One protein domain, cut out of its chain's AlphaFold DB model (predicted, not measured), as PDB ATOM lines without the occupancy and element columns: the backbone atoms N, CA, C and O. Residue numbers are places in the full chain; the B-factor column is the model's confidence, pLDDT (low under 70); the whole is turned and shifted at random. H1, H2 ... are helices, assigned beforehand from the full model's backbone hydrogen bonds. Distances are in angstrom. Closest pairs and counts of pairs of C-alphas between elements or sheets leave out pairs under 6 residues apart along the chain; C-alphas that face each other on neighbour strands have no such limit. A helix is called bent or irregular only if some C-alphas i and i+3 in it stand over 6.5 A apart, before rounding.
ATOM      1  N   VAL A  29     336.586 256.852 227.577       89.69
ATOM      2  CA  VAL A  29     335.680 255.748 227.929       89.69
ATOM      3  C   VAL A  29     334.796 256.127 229.116       89.69
ATOM      4  O   VAL A  29     333.607 255.830 229.105       89.69
ATOM      5  N   MET A  30     335.345 256.803 230.130       89.25
ATOM      6  CA  MET A  30     334.551 257.294 231.262       89.25
ATOM      7  C   MET A  30     333.477 258.282 230.804       89.25
ATOM      8  O   MET A  30     332.313 258.075 231.128       89.25
ATOM      9  N   ALA A  31     333.847 259.299 230.021       91.56
ATOM     10  CA  ALA A  31     332.908 260.303 229.530       91.56
ATOM     11  C   ALA A  31     331.795 259.683 228.668       91.56
ATOM     12  O   ALA A  31     330.626 259.997 228.865       91.56
ATOM     13  N   ASP A  32     332.134 258.743 227.783       92.62
ATOM     14  CA  ASP A  32     331.152 258.062 226.934       92.62
ATOM     15  C   ASP A  32     330.190 257.193 227.756       92.62
ATOM     16  O   ASP A  32     329.006 257.068 227.434       92.62
ATOM     17  N   LEU A  33     330.680 256.578 228.837       91.56
ATOM     18  CA  LEU A  33     329.837 255.840 229.774       91.56
ATOM     19  C   LEU A  33     328.910 256.775 230.551       91.56
ATOM     20  O   LEU A  33     327.731 256.462 230.704       91.56
ATOM     21  N   GLU A  34     329.413 257.909 231.023       93.12
ATOM     22  CA  GLU A  34     328.609 258.914 231.719       93.12
ATOM     23  C   GLU A  34     327.517 259.480 230.805       93.12
ATOM     24  O   GLU A  34     326.340 259.478 231.171       93.12
ATOM     25  N   GLU A  35     327.875 259.859 229.576       93.75
ATOM     26  CA  GLU A  35     326.940 260.353 228.564       93.75
ATOM     27  C   GLU A  35     325.899 259.293 228.207       93.75
ATOM     28  O   GLU A  35     324.698 259.568 228.187       93.75
ATOM     29  N   ALA A  36     326.332 258.049 227.981       91.38
ATOM     30  CA  ALA A  36     325.404 256.978 227.685       91.38
ATOM     31  C   ALA A  36     324.409 256.809 228.833       91.38
ATOM     32  O   ALA A  36     323.216 256.681 228.576       91.38
ATOM     33  N   PHE A  37     324.848 256.780 230.089       90.75
ATOM     34  CA  PHE A  37     323.975 256.508 231.234       90.75
ATOM     35  C   PHE A  37     323.247 257.733 231.798       90.75
ATOM     36  O   PHE A  37     322.332 257.524 232.600       90.75
ATOM     37  N   ASP A  38     323.583 258.933 231.324       92.88
ATOM     38  CA  ASP A  38     323.083 260.222 231.814       92.88
ATOM     39  C   ASP A  38     323.307 260.379 233.331       92.88
ATOM     40  O   ASP A  38     322.402 260.716 234.095       92.88
ATOM     41  N   CYS A  39     324.508 260.010 233.792       92.25
ATOM     42  CA  CYS A  39     324.938 260.116 235.188       92.25
ATOM     43  C   CYS A  39     326.466 260.069 235.316       92.25
ATOM     44  O   CYS A  39     327.148 259.707 234.365       92.25
ATOM     45  N   ASP A  40     327.001 260.366 236.502       92.12
ATOM     46  CA  ASP A  40     328.436 260.235 236.776       92.12
ATOM     47  C   ASP A  40     328.916 258.771 236.844       92.12
ATOM     48  O   ASP A  40     328.131 257.819 236.961       92.12
ATOM     49  N   ILE A  41     330.236 258.579 236.768       87.25
ATOM     50  CA  ILE A  41     330.845 257.249 236.751       87.25
ATOM     51  C   ILE A  41     330.604 256.456 238.048       87.25
ATOM     52  O   ILE A  41     330.506 255.226 238.007       87.25
ATOM     53  N   GLU A  42     330.462 257.120 239.201       87.62
ATOM     54  CA  GLU A  42     330.166 256.446 240.471       87.62
ATOM     55  C   GLU A  42     328.765 255.817 240.430       87.62
ATOM     56  O   GLU A  42     328.571 254.647 240.796       87.62
ATOM     57  N   GLU A  43     327.790 256.544 239.887       89.44
ATOM     58  CA  GLU A  43     326.439 256.062 239.643       89.44
ATOM     59  C   GLU A  43     326.400 254.949 238.593       89.44
ATOM     60  O   GLU A  43     325.675 253.963 238.781       89.44
ATOM     61  N   VAL A  44     327.186 255.053 237.514       86.62
ATOM     62  CA  VAL A  44     327.324 253.990 236.502       86.62
ATOM     63  C   VAL A  44     327.778 252.685 237.159       86.62
ATOM     64  O   VAL A  44     327.153 251.632 236.972       86.62
ATOM     65  N   MET A  45     328.817 252.748 237.993       83.94
ATOM     66  CA  MET A  45     329.338 251.587 238.716       83.94
ATOM     67  C   MET A  45     328.292 251.006 239.678       83.94
ATOM     68  O   MET A  45     328.076 249.787 239.717       83.94
ATOM     69  N   GLY A  46     327.550 251.861 240.388       84.69
ATOM     70  CA  GLY A  46     326.435 251.442 241.241       84.69
ATOM     71  C   GLY A  46     325.291 250.772 240.465       84.69
ATOM     72  O   GLY A  46     324.701 249.786 240.921       84.69
ATOM     73  N   LYS A  47     324.979 251.264 239.261       84.50
ATOM     74  CA  LYS A  47     323.966 250.700 238.352       84.50
ATOM     75  C   LYS A  47     324.382 249.338 237.786       84.50
ATOM     76  O   LYS A  47     323.506 248.485 237.599       84.50
ATOM     77  N   LEU A  48     325.673 249.105 237.550       79.12
ATOM     78  CA  LEU A  48     326.213 247.803 237.141       79.12
ATOM     79  C   LEU A  48     326.206 246.778 238.277       79.12
ATOM     80  O   LEU A  48     325.818 245.625 238.067       79.12
ATOM     81  N   ALA A  49     326.557 247.192 239.497       77.44
ATOM     82  CA  ALA A  49     326.557 246.315 240.670       77.44
ATOM     83  C   ALA A  49     325.173 245.694 240.946       77.44
ATOM     84  O   ALA A  49     325.074 244.559 241.417       77.44
ATOM     85  N   LYS A  50     324.096 246.399 240.572       78.81
ATOM     86  CA  LYS A  50     322.703 245.923 240.657       78.81
ATOM     87  C   LYS A  50     322.348 244.820 239.642       78.81
ATOM     88  O   LYS A  50     321.235 244.305 239.698       78.81
ATOM     89  N   ARG A  51     323.264 244.435 238.739       71.06
ATOM     90  CA  ARG A  51     323.110 243.358 237.731       71.06
ATOM     91  C   ARG A  51     321.867 243.492 236.843       71.06
ATOM     92  O   ARG A  51     321.256 242.498 236.455       71.06
ATOM     93  N   SER A  52     321.486 244.724 236.514       82.19
ATOM     94  CA  SER A  52     320.398 244.978 235.569       82.19
ATOM     95  C   SER A  52     320.837 244.603 234.154       82.19
ATOM     96  O   SER A  52     321.843 245.116 233.662       82.19
ATOM     97  N   SER A  53     320.063 243.747 233.482       83.69
ATOM     98  CA  SER A  53     320.307 243.352 232.088       83.69
ATOM     99  C   SER A  53     320.317 244.554 231.142       83.69
ATOM    100  O   SER A  53     321.124 244.603 230.218       83.69
ATOM    101  N   THR A  54     319.482 245.562 231.403       88.00
ATOM    102  CA  THR A  54     319.449 246.811 230.631       88.00
ATOM    103  C   THR A  54     320.759 247.582 230.751       88.00
ATOM    104  O   THR A  54     321.291 248.040 229.740       88.00
ATOM    105  N   ASN A  55     321.296 247.694 231.969       88.81
ATOM    106  CA  ASN A  55     322.545 248.415 232.219       88.81
ATOM    107  C   ASN A  55     323.727 247.659 231.614       88.81
ATOM    108  O   ASN A  55     324.554 248.257 230.939       88.81
ATOM    109  N   LEU A  56     323.763 246.334 231.784       87.69
ATOM    110  CA  LEU A  56     324.800 245.495 231.193       87.69
ATOM    111  C   LEU A  56     324.817 245.610 229.664       87.69
ATOM    112  O   LEU A  56     325.873 245.804 229.075       87.69
ATOM    113  N   ARG A  57     323.642 245.548 229.028       91.62
ATOM    114  CA  ARG A  57     323.501 245.706 227.575       91.62
ATOM    115  C   ARG A  57     324.035 247.053 227.094       91.62
ATOM    116  O   ARG A  57     324.725 247.110 226.084       91.62
ATOM    117  N   LYS A  58     323.697 248.131 227.803       91.75
ATOM    118  CA  LYS A  58     324.123 249.491 227.455       91.75
ATOM    119  C   LYS A  58     325.633 249.669 227.610       91.75
ATOM    120  O   LYS A  58     326.268 250.210 226.718       91.75
ATOM    121  N   MET A  59     326.191 249.133 228.689       90.31
ATOM    122  CA  MET A  59     327.628 249.102 228.953       90.31
ATOM    123  C   MET A  59     328.396 248.354 227.858       90.31
ATOM    124  O   MET A  59     329.334 248.892 227.286       90.31
ATOM    125  N   LEU A  60     327.961 247.133 227.527       90.62
ATOM    126  CA  LEU A  60     328.548 246.340 226.442       90.62
ATOM    127  C   LEU A  60     328.547 247.090 225.122       90.62
ATOM    128  O   LEU A  60     329.554 247.100 224.428       90.62
ATOM    129  N   TRP A  61     327.422 247.718 224.793       94.12
ATOM    130  CA  TRP A  61     327.303 248.491 223.571       94.12
ATOM    131  C   TRP A  61     328.325 249.633 223.517       94.12
ATOM    132  O   TRP A  61     329.054 249.711 222.538       94.12
ATOM    133  N   VAL A  62     328.456 250.442 224.577       92.94
ATOM    134  CA  VAL A  62     329.459 251.525 224.617       92.94
ATOM    135  C   VAL A  62     330.876 250.980 224.439       92.94
ATOM    136  O   VAL A  62     331.633 251.501 223.630       92.94
ATOM    137  N   LEU A  63     331.235 249.905 225.146       91.19
ATOM    138  CA  LEU A  63     332.585 249.337 225.070       91.19
ATOM    139  C   LEU A  63     332.895 248.740 223.692       91.19
ATOM    140  O   LEU A  63     334.016 248.869 223.208       91.19
ATOM    141  N   LEU A  64     331.915 248.099 223.054       91.50
ATOM    142  CA  LEU A  64     332.090 247.451 221.754       91.50
ATOM    143  C   LEU A  64     332.090 248.442 220.587       91.50
ATOM    144  O   LEU A  64     332.693 248.152 219.561       91.50
ATOM    145  N   GLN A  65     331.470 249.611 220.737       93.12
ATOM    146  CA  GLN A  65     331.409 250.643 219.694       93.12
ATOM    147  C   GLN A  65     332.783 251.160 219.245       93.12
ATOM    148  O   GLN A  65     332.913 251.628 218.118       93.12
ATOM    149  N   TYR A  66     333.811 251.032 220.086       88.62
ATOM    150  CA  TYR A  66     335.175 251.455 219.763       88.62
ATOM    151  C   TYR A  66     335.780 250.673 218.589       88.62
ATOM    152  O   TYR A  66     336.377 251.274 217.699       88.62
ATOM    153  N   ASP A  67     335.582 249.354 218.569       88.81
ATOM    154  CA  ASP A  67     336.081 248.475 217.502       88.81
ATOM    155  C   ASP A  67     334.971 248.072 216.512       88.81
ATOM    156  O   ASP A  67     335.247 247.663 215.385       88.81
ATOM    157  N   TYR A  68     333.703 248.222 216.912       90.69
ATOM    158  CA  TYR A  68     332.513 247.855 216.143       90.69
ATOM    159  C   TYR A  68     331.489 249.010 216.126       90.69
ATOM    160  O   TYR A  68     330.399 248.873 216.690       90.69
ATOM    161  N   PRO A  69     331.789 250.146 215.467       91.19
ATOM    162  CA  PRO A  69     330.956 251.357 215.507       91.19
ATOM    163  C   PRO A  69     329.561 251.176 214.888       91.19
ATOM    164  O   PRO A  69     328.628 251.909 215.204       91.19
ATOM    165  N   GLU A  70     329.367 250.166 214.042       93.25
ATOM    166  CA  GLU A  70     328.050 249.851 213.473       93.25
ATOM    167  C   GLU A  70     327.179 248.988 214.405       93.25
ATOM    168  O   GLU A  70     325.992 248.801 214.139       93.25
ATOM    169  N   MET A  71     327.735 248.476 215.513       92.12
ATOM    170  CA  MET A  71     327.020 247.574 216.415       92.12
ATOM    171  C   MET A  71     325.858 248.279 217.110       92.12
ATOM    172  O   MET A  71     326.028 249.196 217.907       92.12
ATOM    173  N   THR A  72     324.649 247.787 216.913       93.69
ATOM    174  CA  THR A  72     323.472 248.319 217.591       93.69
ATOM    175  C   THR A  72     323.385 247.839 219.042       93.69
ATOM    176  O   THR A  72     323.854 246.762 219.417       93.69
ATOM    177  N   LEU A  73     322.660 248.593 219.875       91.62
ATOM    178  CA  LEU A  73     322.349 248.189 221.254       91.62
ATOM    179  C   LEU A  73     321.641 246.820 221.324       91.62
ATOM    180  O   LEU A  73     321.762 246.091 222.313       91.62
ATOM    181  N   LYS A  74     320.866 246.479 220.287       91.94
ATOM    182  CA  LYS A  74     320.178 245.191 220.178       91.94
ATOM    183  C   LYS A  74     321.178 244.056 219.968       91.94
ATOM    184  O   LYS A  74     321.090 243.068 220.693       91.94
ATOM    185  N   GLU A  75     322.106 244.211 219.029       91.62
ATOM    186  CA  GLU A  75     323.142 243.214 218.730       91.62
ATOM    187  C   GLU A  75     324.040 242.980 219.942       91.62
ATOM    188  O   GLU A  75     324.201 241.835 220.355       91.62
ATOM    189  N   ALA A  76     324.486 244.046 220.618       90.25
ATOM    190  CA  ALA A  76     325.265 243.932 221.853       90.25
ATOM    191  C   ALA A  76     324.544 243.106 222.940       90.25
ATOM    192  O   ALA A  76     325.157 242.318 223.658       90.25
ATOM    193  N   GLY A  77     323.218 243.239 223.050       88.50
ATOM    194  CA  GLY A  77     322.413 242.453 223.988       88.50
ATOM    195  C   GLY A  77     322.279 240.974 223.621       88.50
ATOM    196  O   GLY A  77     322.078 240.151 224.510       88.50
ATOM    197  N   GLN A  78     322.395 240.626 222.339       90.44
ATOM    198  CA  GLN A  78     322.344 239.236 221.874       90.44
ATOM    199  C   GLN A  78     323.646 238.477 222.164       90.44
ATOM    200  O   GLN A  78     323.628 237.250 222.207       90.44
ATOM    201  N   LEU A  79     324.741 239.194 222.438       87.25
ATOM    202  CA  LEU A  79     326.040 238.613 222.796       87.25
ATOM    203  C   LEU A  79     326.096 238.069 224.227       87.25
ATOM    204  O   LEU A  79     327.093 237.444 224.602       87.25
ATOM    205  N   VAL A  80     325.054 238.276 225.039       84.81
ATOM    206  CA  VAL A  80     324.995 237.796 226.427       84.81
ATOM    207  C   VAL A  80     323.731 236.992 226.677       84.81
ATOM    208  O   VAL A  80     322.635 237.528 226.840       84.81
ATOM    209  N   LEU A  81     323.900 235.680 226.797       83.25
ATOM    210  CA  LEU A  81     322.842 234.794 227.266       83.25
ATOM    211  C   LEU A  81     322.534 235.036 228.753       83.25
ATOM    212  O   LEU A  81     323.431 235.278 229.562       83.25
ATOM    213  N   ILE A  82     321.262 234.881 229.139       82.94
ATOM    214  CA  ILE A  82     320.798 235.030 230.534       82.94
ATOM    215  C   ILE A  82     321.649 234.218 231.537       82.94
ATOM    216  O   ILE A  82     322.020 234.785 232.566       82.94
ATOM    217  N   PRO A  83     322.029 232.948 231.271       81.31
ATOM    218  CA  PRO A  83     322.881 232.182 232.185       81.31
ATOM    219  C   PRO A  83     324.290 232.771 232.365       81.31
ATOM    220  O   PRO A  83     324.860 232.661 233.446       81.31
ATOM    221  N   ALA A  84     324.828 233.436 231.336       77.12
ATOM    222  CA  ALA A  84     326.171 234.020 231.322       77.12
ATOM    223  C   ALA A  84     326.219 235.453 231.889       77.12
ATOM    224  O   ALA A  84     327.296 236.010 232.098       77.12
ATOM    225  N   LEU A  85     325.063 236.058 232.192       79.06
ATOM    226  CA  LEU A  85     324.945 237.459 232.610       79.06
ATOM    227  C   LEU A  85     325.827 237.793 233.819       79.06
ATOM    228  O   LEU A  85     326.469 238.844 233.861       79.06
ATOM    229  N   LYS A  86     325.888 236.889 234.803       79.06
ATOM    230  CA  LYS A  86     326.678 237.075 236.029       79.06
ATOM    231  C   LYS A  86     328.184 237.070 235.760       79.06
ATOM    232  O   LYS A  86     328.901 237.814 236.420       79.06
ATOM    233  N   GLU A  87     328.647 236.220 234.851       80.56
ATOM    234  CA  GLU A  87     330.064 236.095 234.501       80.56
ATOM    235  C   GLU A  87     330.505 237.291 233.666       80.56
ATOM    236  O   GLU A  87     331.430 237.991 234.060       80.56
ATOM    237  N   VAL A  88     329.745 237.631 232.622       78.81
ATOM    238  CA  VAL A  88     330.029 238.798 231.777       78.81
ATOM    239  C   VAL A  88     330.027 240.095 232.591       78.81
ATOM    240  O   VAL A  88     330.918 240.924 232.435       78.81
ATOM    241  N   SER A  89     329.086 240.257 233.530       79.88
ATOM    242  CA  SER A  89     329.074 241.426 234.427       79.88
ATOM    243  C   SER A  89     330.341 241.526 235.280       79.88
ATOM    244  O   SER A  89     330.810 242.628 235.545       79.88
ATOM    245  N   LYS A  90     330.889 240.392 235.739       80.94
ATOM    246  CA  LYS A  90     332.131 240.374 236.525       80.94
ATOM    247  C   LYS A  90     333.342 240.723 235.671       80.94
ATOM    248  O   LYS A  90     334.172 241.500 236.129       80.94
ATOM    249  N   GLU A  91     333.428 240.164 234.466       79.50
ATOM    250  CA  GLU A  91     334.518 240.460 233.534       79.50
ATOM    251  C   GLU A  91     334.531 241.942 233.169       79.50
ATOM    252  O   GLU A  91     335.558 242.599 233.309       79.50
ATOM    253  N   ILE A  92     333.368 242.508 232.830       79.31
ATOM    254  CA  ILE A  92     333.233 243.945 232.570       79.31
ATOM    255  C   ILE A  92     333.676 244.754 233.784       79.31
ATOM    256  O   ILE A  92     334.537 245.611 233.645       79.31
ATOM    257  N   LEU A  93     333.158 244.461 234.982       79.12
ATOM    258  CA  LEU A  93     333.560 245.184 236.193       79.12
ATOM    259  C   LEU A  93     335.075 245.122 236.432       79.12
ATOM    260  O   LEU A  93     335.651 246.144 236.778       79.12
ATOM    261  N   SER A  94     335.714 243.973 236.183       78.12
ATOM    262  CA  SER A  94     337.173 243.804 236.253       78.12
ATOM    263  C   SER A  94     337.914 244.688 235.246       78.12
ATOM    264  O   SER A  94     338.987 245.206 235.556       78.12
TER     265      SER A  94
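Overview. This is residues 29 to 94 of the 98 residues of an uncharacterized protein of marine sediment metagenome (UniProt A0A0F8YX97). Helix H3 runs through the middle of a small rounded domain, with H1 and H4 packed on it and H2 and the longest helix, H5, near its first end. The 66 printed residues hold five named helices, H1 to H5 along the chain, and no named strand: all helix, compact, radius of gyration of the C-alphas 11.1 A, spans 28 by 27 by 18 A.

Arrangement. H5, residues 82 to 94, is close but not clearly touching H3, residues 53 to 64; their closest C-alphas, of Ser 89 and Leu 56, are 6.7 A apart. H3 touches H4, residues 73 to 78, about perpendicular at 73 degrees; Arg 57 and Gly 77 have the closest C-alphas, 5.0 A. With residues 58 to 63 alone H3 touches H1, residues 29 to 37; the closest C-alphas, of Val 62 and Leu 33, are 6.7 A apart. H2, residues 41 to 49, touches H1; the closest C-alphas, of Ile 41 and Glu 34, are 5.8 A apart. O i to N i+4 pairs are within hydrogen-bond range throughout H1, H2, H3 and H4, and 7 of 9 in H5.

Along the chain. H5 measures 19.4 A, ends at C-alpha 94 (337.173, 243.804, 236.253), and is irregular, with C-alphas 83 and 86 7.3 A apart. H3 measures 16.2 A; H1 begins at C-alpha 29 (335.680, 255.748, 227.929).

Size, cuts and confidence. The printed part has no cut, no long link and no residue under pLDDT 70.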